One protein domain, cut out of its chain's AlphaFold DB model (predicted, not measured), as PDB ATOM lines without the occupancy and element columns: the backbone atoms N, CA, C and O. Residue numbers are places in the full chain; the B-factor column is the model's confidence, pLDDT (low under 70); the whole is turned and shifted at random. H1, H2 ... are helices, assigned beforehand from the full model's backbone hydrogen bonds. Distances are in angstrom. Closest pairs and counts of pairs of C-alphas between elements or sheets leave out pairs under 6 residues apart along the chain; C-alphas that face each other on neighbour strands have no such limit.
ATOM      1  N   ALA A 258     156.533  87.155 157.478       91.06
ATOM      2  CA  ALA A 258     155.609  86.927 158.585       91.06
ATOM      3  C   ALA A 258     156.375  86.626 159.881       91.06
ATOM      4  O   ALA A 258     156.117  87.253 160.915       91.06
ATOM      5  N   ALA A 259     157.375  85.742 159.813       87.88
ATOM      6  CA  ALA A 259     158.239  85.433 160.949       87.88
ATOM      7  C   ALA A 259     159.032  86.662 161.421       87.88
ATOM      8  O   ALA A 259     159.124  86.919 162.624       87.88
ATOM      9  N   MET A 260     159.571  87.456 160.491       90.44
ATOM     10  CA  MET A 260     160.357  88.649 160.825       90.44
ATOM     11  C   MET A 260     159.493  89.744 161.462       90.44
ATOM     12  O   MET A 260     159.894  90.341 162.466       90.44
ATOM     13  N   LYS A 261     158.265  89.947 160.963       92.62
ATOM     14  CA  LYS A 261     157.277  90.856 161.567       92.62
ATOM     15  C   LYS A 261     156.846  90.397 162.959       92.62
ATOM     16  O   LYS A 261     156.795  91.220 163.870       92.62
ATOM     17  N   SER A 262     156.570  89.105 163.138       90.50
ATOM     18  CA  SER A 262     156.215  88.532 164.444       90.50
ATOM     19  C   SER A 262     157.339  88.732 165.468       90.50
ATOM     20  O   SER A 262     157.106  89.250 166.561       90.50
ATOM     21  N   SER A 263     158.584  88.440 165.076       89.56
ATOM     22  CA  SER A 263     159.753  88.604 165.944       89.56
ATOM     23  C   SER A 263     159.955  90.061 166.377       89.56
ATOM     24  O   SER A 263     160.121  90.335 167.566       89.56
ATOM     25  N   SER A 264     159.856  91.016 165.444       91.94
ATOM     26  CA  SER A 264     159.958  92.443 165.773       91.94
ATOM     27  C   SER A 264     158.822  92.920 166.682       91.94
ATOM     28  O   SER A 264     159.072  93.708 167.590       91.94
ATOM     29  N   LYS A 265     157.582  92.452 166.468       93.38
ATOM     30  CA  LYS A 265     156.441  92.786 167.337       93.38
ATOM     31  C   LYS A 265     156.645  92.281 168.760       93.38
ATOM     32  O   LYS A 265     156.377  93.014 169.702       93.38
ATOM     33  N   ARG A 266     157.145  91.055 168.920       92.06
ATOM     34  CA  ARG A 266     157.446  90.483 170.238       92.06
ATOM     35  C   ARG A 266     158.529  91.282 170.965       92.06
ATOM     36  O   ARG A 266     158.360  91.596 172.134       92.06
ATOM     37  N   ILE A 267     159.599  91.662 170.261       91.81
ATOM     38  CA  ILE A 267     160.659  92.528 170.807       91.81
ATOM     39  C   ILE A 267     160.079  93.878 171.260       91.81
ATOM     40  O   ILE A 267     160.378  94.324 172.365       91.81
ATOM     41  N   ARG A 268     159.197  94.487 170.456       94.44
ATOM     42  CA  ARG A 268     158.507  95.729 170.832       94.44
ATOM     43  C   ARG A 268     157.608  95.546 172.058       94.44
ATOM     44  O   ARG A 268     157.691  96.360 172.964       94.44
ATOM     45  N   LYS A 269     156.822  94.464 172.120       95.56
ATOM     46  CA  LYS A 269     155.958  94.138 173.269       95.56
ATOM     47  C   LYS A 269     156.761  94.062 174.573       95.56
ATOM     48  O   LYS A 269     156.325  94.608 175.576       95.56
ATOM     49  N   ILE A 270     157.927  93.411 174.554       94.19
ATOM     50  CA  ILE A 270     158.800  93.320 175.735       94.19
ATOM     51  C   ILE A 270     159.346  94.700 176.113       94.19
ATOM     52  O   ILE A 270     159.296  95.073 177.278       94.19
ATOM     53  N   TYR A 271     159.845  95.460 175.137       95.19
ATOM     54  CA  TYR A 271     160.333  96.816 175.379       95.19
ATOM     55  C   TYR A 271     159.249  97.708 175.998       95.19
ATOM     56  O   TYR A 271     159.497  98.317 177.028       95.19
ATOM     57  N   ASP A 272     158.040  97.722 175.434       97.25
ATOM     58  CA  ASP A 272     156.916  98.520 175.938       97.25
ATOM     59  C   ASP A 272     156.519  98.195 177.365       97.25
ATOM     60  O   ASP A 272     156.127  99.093 178.102       97.25
ATOM     61  N   HIS A 273     156.624  96.923 177.739       97.31
ATOM     62  CA  HIS A 273     156.295  96.462 179.079       97.31
ATOM     63  C   HIS A 273     157.289  96.959 180.131       97.31
ATOM     64  O   HIS A 273     156.889  97.232 181.254       97.31
ATOM     65  N   PHE A 274     158.575  97.075 179.785       97.12
ATOM     66  CA  PHE A 274     159.632  97.396 180.752       97.12
ATOM     67  C   PHE A 274     160.232  98.799 180.607       97.12
ATOM     68  O   PHE A 274     160.925  99.231 181.515       97.12
ATOM     69  N   LYS A 275     160.029  99.518 179.495       95.69
ATOM     70  CA  LYS A 275     160.725 100.792 179.204       95.69
ATOM     71  C   LYS A 275     160.521 101.882 180.261       95.69
ATOM     72  O   LYS A 275     161.429 102.676 180.470       95.69
ATOM     73  N   ASP A 276     159.352 101.900 180.900       96.44
ATOM     74  CA  ASP A 276     158.972 102.908 181.897       96.44
ATOM     75  C   ASP A 276     159.218 102.413 183.344       96.44
ATOM     76  O   ASP A 276     158.942 103.129 184.303       96.44
ATOM     77  N   GLU A 277     159.751 101.195 183.503       95.75
ATOM     78  CA  GLU A 277     160.139 100.601 184.788       95.75
ATOM     79  C   GLU A 277     161.592 100.944 185.158       95.75
ATOM     80  O   GLU A 277     162.427 101.203 184.289       95.75
ATOM     81  N   ASP A 278     161.957 100.819 186.439       95.50
ATOM     82  CA  ASP A 278     163.353 100.947 186.906       95.50
ATOM     83  C   ASP A 278     164.174  99.657 186.683       95.50
ATOM     84  O   ASP A 278     164.889  99.139 187.551       95.50
ATOM     85  N   TRP A 279     164.052  99.089 185.483       95.62
ATOM     86  CA  TRP A 279     164.612  97.787 185.109       95.62
ATOM     87  C   TRP A 279     166.143  97.714 185.260       95.62
ATOM     88  O   TRP A 279     166.721  96.632 185.414       95.62
ATOM     89  N   GLN A 280     166.815  98.866 185.247       95.69
ATOM     90  CA  GLN A 280     168.260  99.006 185.443       95.69
ATOM     91  C   GLN A 280     168.679  98.614 186.864       95.69
ATOM     92  O   GLN A 280     169.751  98.025 187.052       95.69
ATOM     93  N   ASN A 281     167.810  98.839 187.850       96.62
ATOM     94  CA  ASN A 281     168.050  98.526 189.258       96.62
ATOM     95  C   ASN A 281     167.368  97.235 189.727       96.62
ATOM     96  O   ASN A 281     167.652  96.785 190.834       96.62
ATOM     97  N   PHE A 282     166.574  96.575 188.875       96.56
ATOM     98  CA  PHE A 282     165.914  95.308 189.209       96.56
ATOM     99  C   PHE A 282     166.869  94.269 189.812       96.56
ATOM    100  O   PHE A 282     168.015  94.089 189.364       96.56
ATOM    101  N   THR A 283     166.347  93.553 190.802       95.25
ATOM    102  CA  THR A 283     166.922  92.351 191.405       95.25
ATOM    103  C   THR A 283     166.341  91.082 190.766       95.25
ATOM    104  O   THR A 283     165.485  91.134 189.882       95.25
ATOM    105  N   GLY A 284     166.814  89.908 191.200       93.00
ATOM    106  CA  GLY A 284     166.228  88.633 190.777       93.00
ATOM    107  C   GLY A 284     164.762  88.473 191.197       93.00
ATOM    108  O   GLY A 284     163.984  87.888 190.450       93.00
ATOM    109  N   GLU A 285     164.386  89.031 192.349       92.44
ATOM    110  CA  GLU A 285     163.015  88.995 192.864       92.44
ATOM    111  C   GLU A 285     162.089  89.897 192.043       92.44
ATOM    112  O   GLU A 285     160.986  89.484 191.692       92.44
ATOM    113  N   ASP A 286     162.552  91.092 191.659       95.06
ATOM    114  CA  ASP A 286     161.785  91.985 190.777       95.06
ATOM    115  C   ASP A 286     161.538  91.326 189.415       95.06
ATOM    116  O   ASP A 286     160.426  91.368 188.896       95.06
ATOM    117  N   LEU A 287     162.541  90.625 188.872       93.44
ATOM    118  CA  LEU A 287     162.391  89.858 187.634       93.44
ATOM    119  C   LEU A 287     161.343  88.738 187.764       93.44
ATOM    120  O   LEU A 287     160.578  88.499 186.828       93.44
ATOM    121  N   GLU A 288     161.295  88.051 188.909       94.19
ATOM    122  CA  GLU A 288     160.328  86.977 189.161       94.19
ATOM    123  C   GLU A 288     158.880  87.489 189.240       94.19
ATOM    124  O   GLU A 288     157.967  86.784 188.812       94.19
ATOM    125  N   ARG A 289     158.651  88.747 189.647       95.81
ATOM    126  CA  ARG A 289     157.311  89.370 189.598       95.81
ATOM    127  C   ARG A 289     156.740  89.468 188.180       95.81
ATOM    128  O   ARG A 289     155.526  89.525 188.015       95.81
ATOM    129  N   HIS A 290     157.593  89.434 187.156       96.06
ATOM    130  CA  HIS A 290     157.195  89.460 185.745       96.06
ATOM    131  C   HIS A 290     157.269  88.084 185.066       96.06
ATOM    132  O   HIS A 290     157.253  87.999 183.835       96.06
ATOM    133  N   LYS A 291     157.356  86.995 185.838       95.00
ATOM    134  CA  LYS A 291     157.580  85.633 185.330       95.00
ATOM    135  C   LYS A 291     156.594  85.188 184.262       95.00
ATOM    136  O   LYS A 291     157.024  84.629 183.250       95.00
ATOM    137  N   ASP A 292     155.311  85.466 184.455       96.00
ATOM    138  CA  ASP A 292     154.270  85.066 183.509       96.00
ATOM    139  C   ASP A 292     154.436  85.793 182.172       96.00
ATOM    140  O   ASP A 292     154.491  85.149 181.127       96.00
ATOM    141  N   PHE A 293     154.656  87.112 182.201       96.69
ATOM    142  CA  PHE A 293     154.900  87.914 180.999       96.69
ATOM    143  C   PHE A 293     156.187  87.500 180.271       96.69
ATOM    144  O   PHE A 293     156.210  87.347 179.049       96.69
ATOM    145  N   ILE A 294     157.277  87.296 181.015       93.00
ATOM    146  CA  ILE A 294     158.577  86.879 180.469       93.00
ATOM    147  C   ILE A 294     158.474  85.490 179.824       93.00
ATOM    148  O   ILE A 294     159.077  85.251 178.775       93.00
ATOM    149  N   THR A 295     157.693  84.586 180.423       91.56
ATOM    150  CA  THR A 295     157.444  83.241 179.888       91.56
ATOM    151  C   THR A 295     156.539  83.296 178.653       91.56
ATOM    152  O   THR A 295     156.873  82.681 177.644       91.56
ATOM    153  N   GLU A 296     155.454  84.079 178.684       93.25
ATOM    154  CA  GLU A 296     154.531  84.287 177.553       93.25
ATOM    155  C   GLU A 296     155.245  84.882 176.331       93.25
ATOM    156  O   GLU A 296     155.014  84.480 175.192       93.25
ATOM    157  N   THR A 297     156.136  85.848 176.560       90.00
ATOM    158  CA  THR A 297     156.901  86.519 175.500       90.00
ATOM    159  C   THR A 297     158.179  85.782 175.104       90.00
ATOM    160  O   THR A 297     158.918  86.271 174.247       90.00
ATOM    161  N   GLU A 298     158.439  84.614 175.695       86.94
ATOM    162  CA  GLU A 298     159.619  83.783 175.438       86.94
ATOM    163  C   GLU A 298     160.941  84.575 175.516       86.94
ATOM    164  O   GLU A 298     161.847  84.409 174.686       86.94
ATOM    165  N   MET A 299     161.062  85.483 176.492       86.25
ATOM    166  CA  MET A 299     162.241  86.338 176.608       86.25
ATOM    167  C   MET A 299     163.500  85.500 176.875       86.25
ATOM    168  O   MET A 299     163.552  84.600 177.715       86.25
ATOM    169  N   ARG A 300     164.555  85.786 176.109       78.81
ATOM    170  CA  ARG A 300     165.688  84.875 175.962       78.81
ATOM    171  C   ARG A 300     166.696  84.965 177.103       78.81
ATOM    172  O   ARG A 300     167.093  86.049 177.510       78.81
ATOM    173  N   GLY A 301     167.216  83.804 177.506       80.44
ATOM    174  CA  GLY A 301     168.317  83.695 178.470       80.44
ATOM    175  C   GLY A 301     167.905  83.862 179.932       80.44
ATOM    176  O   GLY A 301     168.777  83.918 180.795       80.44
ATOM    177  N   ILE A 302     166.601  83.886 180.204       87.50
ATOM    178  CA  ILE A 302     166.053  83.865 181.556       87.50
ATOM    179  C   ILE A 302     165.905  82.409 182.006       87.50
ATOM    180  O   ILE A 302     165.274  81.590 181.339       87.50
ATOM    181  N   ARG A 303     166.535  82.073 183.128       89.25
ATOM    182  CA  ARG A 303     166.499  80.769 183.790       89.25
ATOM    183  C   ARG A 303     165.967  80.959 185.204       89.25
ATOM    184  O   ARG A 303     166.657  81.505 186.059       89.25
ATOM    185  N   TRP A 304     164.761  80.464 185.469       90.56
ATOM    186  CA  TRP A 304     164.099  80.643 186.768       90.56
ATOM    187  C   TRP A 304     164.824  79.962 187.939       90.56
ATOM    188  O   TRP A 304     164.647  80.360 189.080       90.56
ATOM    189  N   ASN A 305     165.685  78.978 187.666       91.12
ATOM    190  CA  ASN A 305     166.558  78.351 188.663       91.12
ATOM    191  C   ASN A 305     167.899  79.089 188.881       91.12
ATOM    192  O   ASN A 305     168.700  78.657 189.703       91.12
ATOM    193  N   ASP A 306     168.161  80.173 188.145       91.25
ATOM    194  CA  ASP A 306     169.352  81.024 188.261       91.25
ATOM    195  C   ASP A 306     168.965  82.496 188.035       91.25
ATOM    196  O   ASP A 306     169.231  83.096 186.986       91.25
ATOM    197  N   LEU A 307     168.307  83.093 189.032       90.62
ATOM    198  CA  LEU A 307     167.863  84.488 188.961       90.62
ATOM    199  C   LEU A 307     169.040  85.474 188.882       90.62
ATOM    200  O   LEU A 307     168.940  86.493 188.202       90.62
ATOM    201  N   LYS A 308     170.189  85.147 189.493       87.69
ATOM    202  CA  LYS A 308     171.396  85.990 189.473       87.69
ATOM    203  C   LYS A 308     172.007  86.101 188.070       87.69
ATOM    204  O   LYS A 308     172.398  87.190 187.655       87.69
ATOM    205  N   GLY A 309     172.087  85.000 187.321       87.06
ATOM    206  CA  GLY A 309     172.498  85.033 185.914       87.06
ATOM    207  C   GLY A 309     171.434  85.649 185.001       87.06
ATOM    208  O   GLY A 309     171.755  86.375 184.052       87.06
ATOM    209  N   SER A 310     170.160  85.406 185.314       90.50
ATOM    210  CA  SER A 310     169.023  85.895 184.532       90.50
ATOM    211  C   SER A 310     168.875  87.406 184.580       90.50
ATOM    212  O   SER A 310     168.672  88.009 183.532       90.50
ATOM    213  N   ILE A 311     169.051  88.036 185.746       93.12
ATOM    214  CA  ILE A 311     168.920  89.493 185.865       93.12
ATOM    215  C   ILE A 311     169.989  90.235 185.056       93.12
ATOM    216  O   ILE A 311     169.691  91.218 184.382       93.12
ATOM    217  N   ARG A 312     171.227  89.723 185.028       89.69
ATOM    218  CA  ARG A 312     172.285  90.272 184.168       89.69
ATOM    219  C   ARG A 312     171.893  90.184 182.694       89.69
ATOM    220  O   ARG A 312     172.052  91.142 181.948       89.69
ATOM    221  N   THR A 313     171.376  89.027 182.292       88.19
ATOM    222  CA  THR A 313     170.953  88.772 180.913       88.19
ATOM    223  C   THR A 313     169.782  89.664 180.510       88.19
ATOM    224  O   THR A 313     169.814  90.269 179.442       88.19
ATOM    225  N   PHE A 314     168.789  89.795 181.388       91.69
ATOM    226  CA  PHE A 314     167.642  90.680 181.231       91.69
ATOM    227  C   PHE A 314     168.084  92.125 180.983       91.69
ATOM    228  O   PHE A 314     167.704  92.700 179.965       91.69
ATOM    229  N   LYS A 315     168.961  92.672 181.838       91.81
ATOM    230  CA  LYS A 315     169.491  94.037 181.685       91.81
ATOM    231  C   LYS A 315     170.188  94.228 180.336       91.81
ATOM    232  O   LYS A 315     169.875  95.172 179.625       91.81
ATOM    233  N   THR A 316     171.024  93.281 179.902       88.12
ATOM    234  CA  THR A 316     171.674  93.331 178.575       88.12
ATOM    235  C   THR A 316     170.685  93.257 177.399       88.12
ATOM    236  O   THR A 316     170.938  93.799 176.319       88.12
ATOM    237  N   VAL A 317     169.556  92.558 177.548       88.44
ATOM    238  CA  VAL A 317     168.494  92.551 176.527       88.44
ATOM    239  C   VAL A 317     167.762  93.889 176.510       88.44
ATOM    240  O   VAL A 317     167.581  94.452 175.431       88.44
ATOM    241  N   MET A 318     167.403  94.414 177.681       92.25
ATOM    242  CA  MET A 318     166.706  95.692 177.814       92.25
ATOM    243  C   MET A 318     167.547  96.873 177.339       92.25
ATOM    244  O   MET A 318     167.034  97.690 176.580       92.25
ATOM    245  N   GLU A 319     168.844  96.919 177.652       90.69
ATOM    246  CA  GLU A 319     169.788  97.885 177.071       90.69
ATOM    247  C   GLU A 319     169.734  97.840 175.544       90.69
ATOM    248  O   GLU A 319     169.561  98.859 174.881       90.69
ATOM    249  N   SER A 320     169.799  96.640 174.960       88.50
ATOM    250  CA  SER A 320     169.740  96.503 173.510       88.50
ATOM    251  C   SER A 320     168.401  96.914 172.915       88.50
ATOM    252  O   SER A 320     168.402  97.424 171.798       88.50
ATOM    253  N   PHE A 321     167.280  96.641 173.578       91.44
ATOM    254  CA  PHE A 321     165.962  97.050 173.093       91.44
ATOM    255  C   PHE A 321     165.800  98.564 173.167       91.44
ATOM    256  O   PHE A 321     165.395  99.162 172.175       91.44
ATOM    257  N   SER A 322     166.222  99.168 174.275       92.12
ATOM    258  CA  SER A 322     166.235 100.618 174.493       92.12
ATOM    259  C   SER A 322     167.047 101.318 173.403       92.12
ATOM    260  O   SER A 322     166.513 102.123 172.643       92.12
ATOM    261  N   MET A 323     168.280 100.861 173.150       89.19
ATOM    262  CA  MET A 323     169.112 101.366 172.047       89.19
ATOM    263  C   MET A 323     168.427 101.332 170.674       89.19
ATOM    264  O   MET A 323     168.744 102.144 169.811       89.19
ATOM    265  N   ARG A 324     167.522 100.375 170.448       90.25
ATOM    266  CA  ARG A 324     166.867 100.145 169.158       90.25
ATOM    267  C   ARG A 324     165.513 100.831 169.021       90.25
ATOM    268  O   ARG A 324     165.006 100.816 167.907       90.25
ATOM    269  N   PHE A 325     164.924 101.354 170.096       94.00
ATOM    270  CA  PHE A 325     163.586 101.956 170.083       94.00
ATOM    271  C   PHE A 325     163.539 103.382 170.646       94.00
ATOM    272  O   PHE A 325     162.707 104.163 170.186       94.00
ATOM    273  N   ASP A 326     164.427 103.754 171.574       93.94
ATOM    274  CA  ASP A 326     164.396 105.059 172.263       93.94
ATOM    275  C   ASP A 326     164.583 106.245 171.309       93.94
ATOM    276  O   ASP A 326     164.125 107.353 171.575       93.94
ATOM    277  N   LYS A 327     165.226 106.016 170.159       93.19
ATOM    278  CA  LYS A 327     165.432 107.027 169.111       93.19
ATOM    279  C   LYS A 327     164.245 107.110 168.129       93.19
ATOM    280  O   LYS A 327     164.369 107.725 167.073       93.19
ATOM    281  N   GLY A 328     163.103 106.492 168.447       93.62
ATOM    282  CA  GLY A 328     161.852 106.599 167.686       93.62
ATOM    283  C   GLY A 328     161.643 105.549 166.589       93.62
ATOM    284  O   GLY A 328     160.727 105.683 165.776       93.62
ATOM    285  N   GLN A 329     162.462 104.497 166.531       95.81
ATOM    286  CA  GLN A 329     162.272 103.409 165.571       95.81
ATOM    287  C   GLN A 329     160.959 102.660 165.839       95.81
ATOM    288  O   GLN A 329     160.554 102.431 166.978       95.81
ATOM    289  N   GLN A 330     160.305 102.214 164.767       94.50
ATOM    290  CA  GLN A 330     159.022 101.508 164.850       94.50
ATOM    291  C   GLN A 330     159.195  99.989 164.903       94.50
ATOM    292  O   GLN A 330     158.338  99.266 165.413       94.50
ATOM    293  N   ALA A 331     160.301  99.490 164.358       94.38
ATOM    294  CA  ALA A 331     160.592  98.074 164.257       94.38
ATOM    295  C   ALA A 331     162.089  97.824 164.397       94.38
ATOM    296  O   ALA A 331     162.917  98.706 164.169       94.38
ATOM    297  N   ALA A 332     162.433  96.597 164.776       91.81
ATOM    298  CA  ALA A 332     163.770  96.298 165.236       91.81
ATOM    299  C   ALA A 332     164.213  94.886 164.797       91.81
ATOM    300  O   ALA A 332     163.486  93.905 164.953       91.81
ATOM    301  N   ALA A 333     165.440  94.780 164.284       90.19
ATOM    302  CA  ALA A 333     166.006  93.557 163.708       90.19
ATOM    303  C   ALA A 333     166.171  92.415 164.736       90.19
ATOM    304  O   ALA A 333     166.704  92.645 165.815       90.19
ATOM    305  N   PRO A 334     165.815  91.153 164.457       86.31
ATOM    306  CA  PRO A 334     165.747  90.112 165.489       86.31
ATOM    307  C   PRO A 334     167.113  89.488 165.852       86.31
ATOM    308  O   PRO A 334     167.268  88.267 165.866       86.31
ATOM    309  N   TYR A 335     168.127  90.305 166.157       80.69
ATOM    310  CA  TYR A 335     169.418  89.856 166.689       80.69
ATOM    311  C   TYR A 335     169.459  89.920 168.221       80.69
ATOM    312  O   TYR A 335     168.724  90.690 168.839       80.69
ATOM    313  N   ASN A 336     170.319  89.094 168.826       64.88
ATOM    314  CA  ASN A 336     170.555  89.083 170.274       64.88
ATOM    315  C   ASN A 336     171.718  90.001 170.654       64.88
ATOM    316  O   ASN A 336     172.685  90.109 169.903       64.88
ATOM    317  N   SER A 337     171.653  90.573 171.854       58.75
ATOM    318  CA  SER A 337     172.701  91.405 172.452       58.75
ATOM    319  C   SER A 337     173.829  90.627 173.135       58.75
ATOM    320  O   SER A 337     174.867  91.199 173.451       58.75
ATOM    321  N   PHE A 338     173.672  89.312 173.308       52.16
ATOM    322  CA  PHE A 338     174.687  88.416 173.862       52.16
ATOM    323  C   PHE A 338     174.718  87.088 173.078       52.16
ATOM    324  O   PHE A 338     173.716  86.722 172.447       52.16
ATOM    325  N   PRO A 339     175.849  86.352 173.071       46.25
ATOM    326  CA  PRO A 339     175.975  85.073 172.373       46.25
ATOM    327  C   PRO A 339     175.140  83.986 173.070       46.25
ATOM    328  O   PRO A 339     175.645  83.155 173.812       46.25
ATOM    329  N   SER A 340     173.828  83.997 172.843       43.50
ATOM    330  CA  SER A 340     172.911  82.961 173.317       43.50
ATOM    331  C   SER A 340     172.713  81.885 172.249       43.50
ATOM    332  O   SER A 340     172.242  82.161 171.136       43.50
ATOM    333  N   HIS A 341     173.019  80.633 172.587       46.28
ATOM    334  CA  HIS A 341     172.753  79.463 171.747       46.28
ATOM    335  C   HIS A 341     171.235  79.167 171.676       46.28
ATOM    336  O   HIS A 341     170.557  79.176 172.697       46.28
ATOM    337  N   GLY A 342     170.654  78.977 170.476       51.97
ATOM    338  CA  GLY A 342     169.265  78.489 170.254       51.97
ATOM    339  C   GLY A 342     168.382  79.330 169.294       51.97
ATOM    340  O   GLY A 342     168.836  80.333 168.749       51.97
ATOM    341  N   LYS A 343     167.124  78.912 169.059       58.44
ATOM    342  CA  LYS A 343     166.287  79.313 167.896       58.44
ATOM    343  C   LYS A 343     165.299  80.487 168.090       58.44
ATOM    344  O   LYS A 343     164.702  80.926 167.116       58.44
ATOM    345  N   ALA A 344     165.124  81.017 169.301       54.00
ATOM    346  CA  ALA A 344     163.949  81.835 169.658       54.00
ATOM    347  C   ALA A 344     163.934  83.313 169.183       54.00
ATOM    348  O   ALA A 344     163.283  84.134 169.813       54.00
ATOM    349  N   ASN A 345     164.598  83.687 168.081       64.69
ATOM    350  CA  ASN A 345     164.489  85.037 167.495       64.69
ATOM    351  C   ASN A 345     163.581  85.008 166.262       64.69
ATOM    352  O   ASN A 345     162.362  84.943 166.386       64.69
ATOM    353  N   ALA A 346     164.190  85.005 165.082       71.69
ATOM    354  CA  ALA A 346     163.609  84.520 163.850       71.69
ATOM    355  C   ALA A 346     164.422  83.302 163.400       71.69
ATOM    356  O   ALA A 346     165.637  83.238 163.626       71.69
TER     357      ALA A 346
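What this domain is: This is residues 258 to 346 of the 604 residues of the protein "DUF1588 domain-containing protein" of Planctomycetaceae bacterium (UniProt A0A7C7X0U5). Two long helices, H1 and H4, meet nearer their last residues than their first, as a wide V, and two short helices, H2 and H3, form a turn between them, H2 packing on the first residues of H4 and H3 near H1. A tail without a named element, residues 326 to 346, follows H4. The printed part has 89 residues with four named helices, H1, H2, H3 and H4 along the chain, and no named strand, and its class is all helix. It is compact and rounded, with a radius of gyration of the C-alphas of 12.4 A and spans of 33 by 28 by 23 A.

How they stand to each other: The longest helix is H4, residues 307 to 325. With its residues 318 to 322 alone it touches residues 267 to 274 of H1, residues 258 to 274; the closest C-alphas, of Tyr 271 and Phe 321, are 6.1 A apart. Their lines stand only just about perpendicular, at 71 degrees. H4 touches H2, residues 284 to 289, with its residues 307 to 311 alone; the closest C-alphas, of Gly 284 and Leu 307, are 4.8 A apart. H2 and H4 run the same way at a steep tilt of 69 degrees, only just short of about perpendicular. H3, residues 291 to 296, is close to H1 but not clearly touching, with the closest C-alphas, of Ile 270 and Ile 294, 8.0 A apart; they run opposite ways at a shallow tilt of 18 degrees. H2 and H3 meet only through their link. In H1, H2 and H3 every O i to N i+4 pair is within hydrogen-bond range; in H4, 14 of 15 are.

Where its parts are: H4 measures 26.1 A from C-alpha 307 at (167.863, 84.488, 188.961) to C-alpha 325 at (163.586, 101.956, 170.083). H1 measures 24.8 A and begins at C-alpha 258, (155.609, 86.927, 158.585). H2 measures 9.0 A and H3 8.5 A.

The domain as a whole: The C-alphas farthest apart, of Asn 305 and Gly 328, are 35.5 A apart. The printed part has no cut, and no link is long. Residues 336 to 345 have pLDDT under 70.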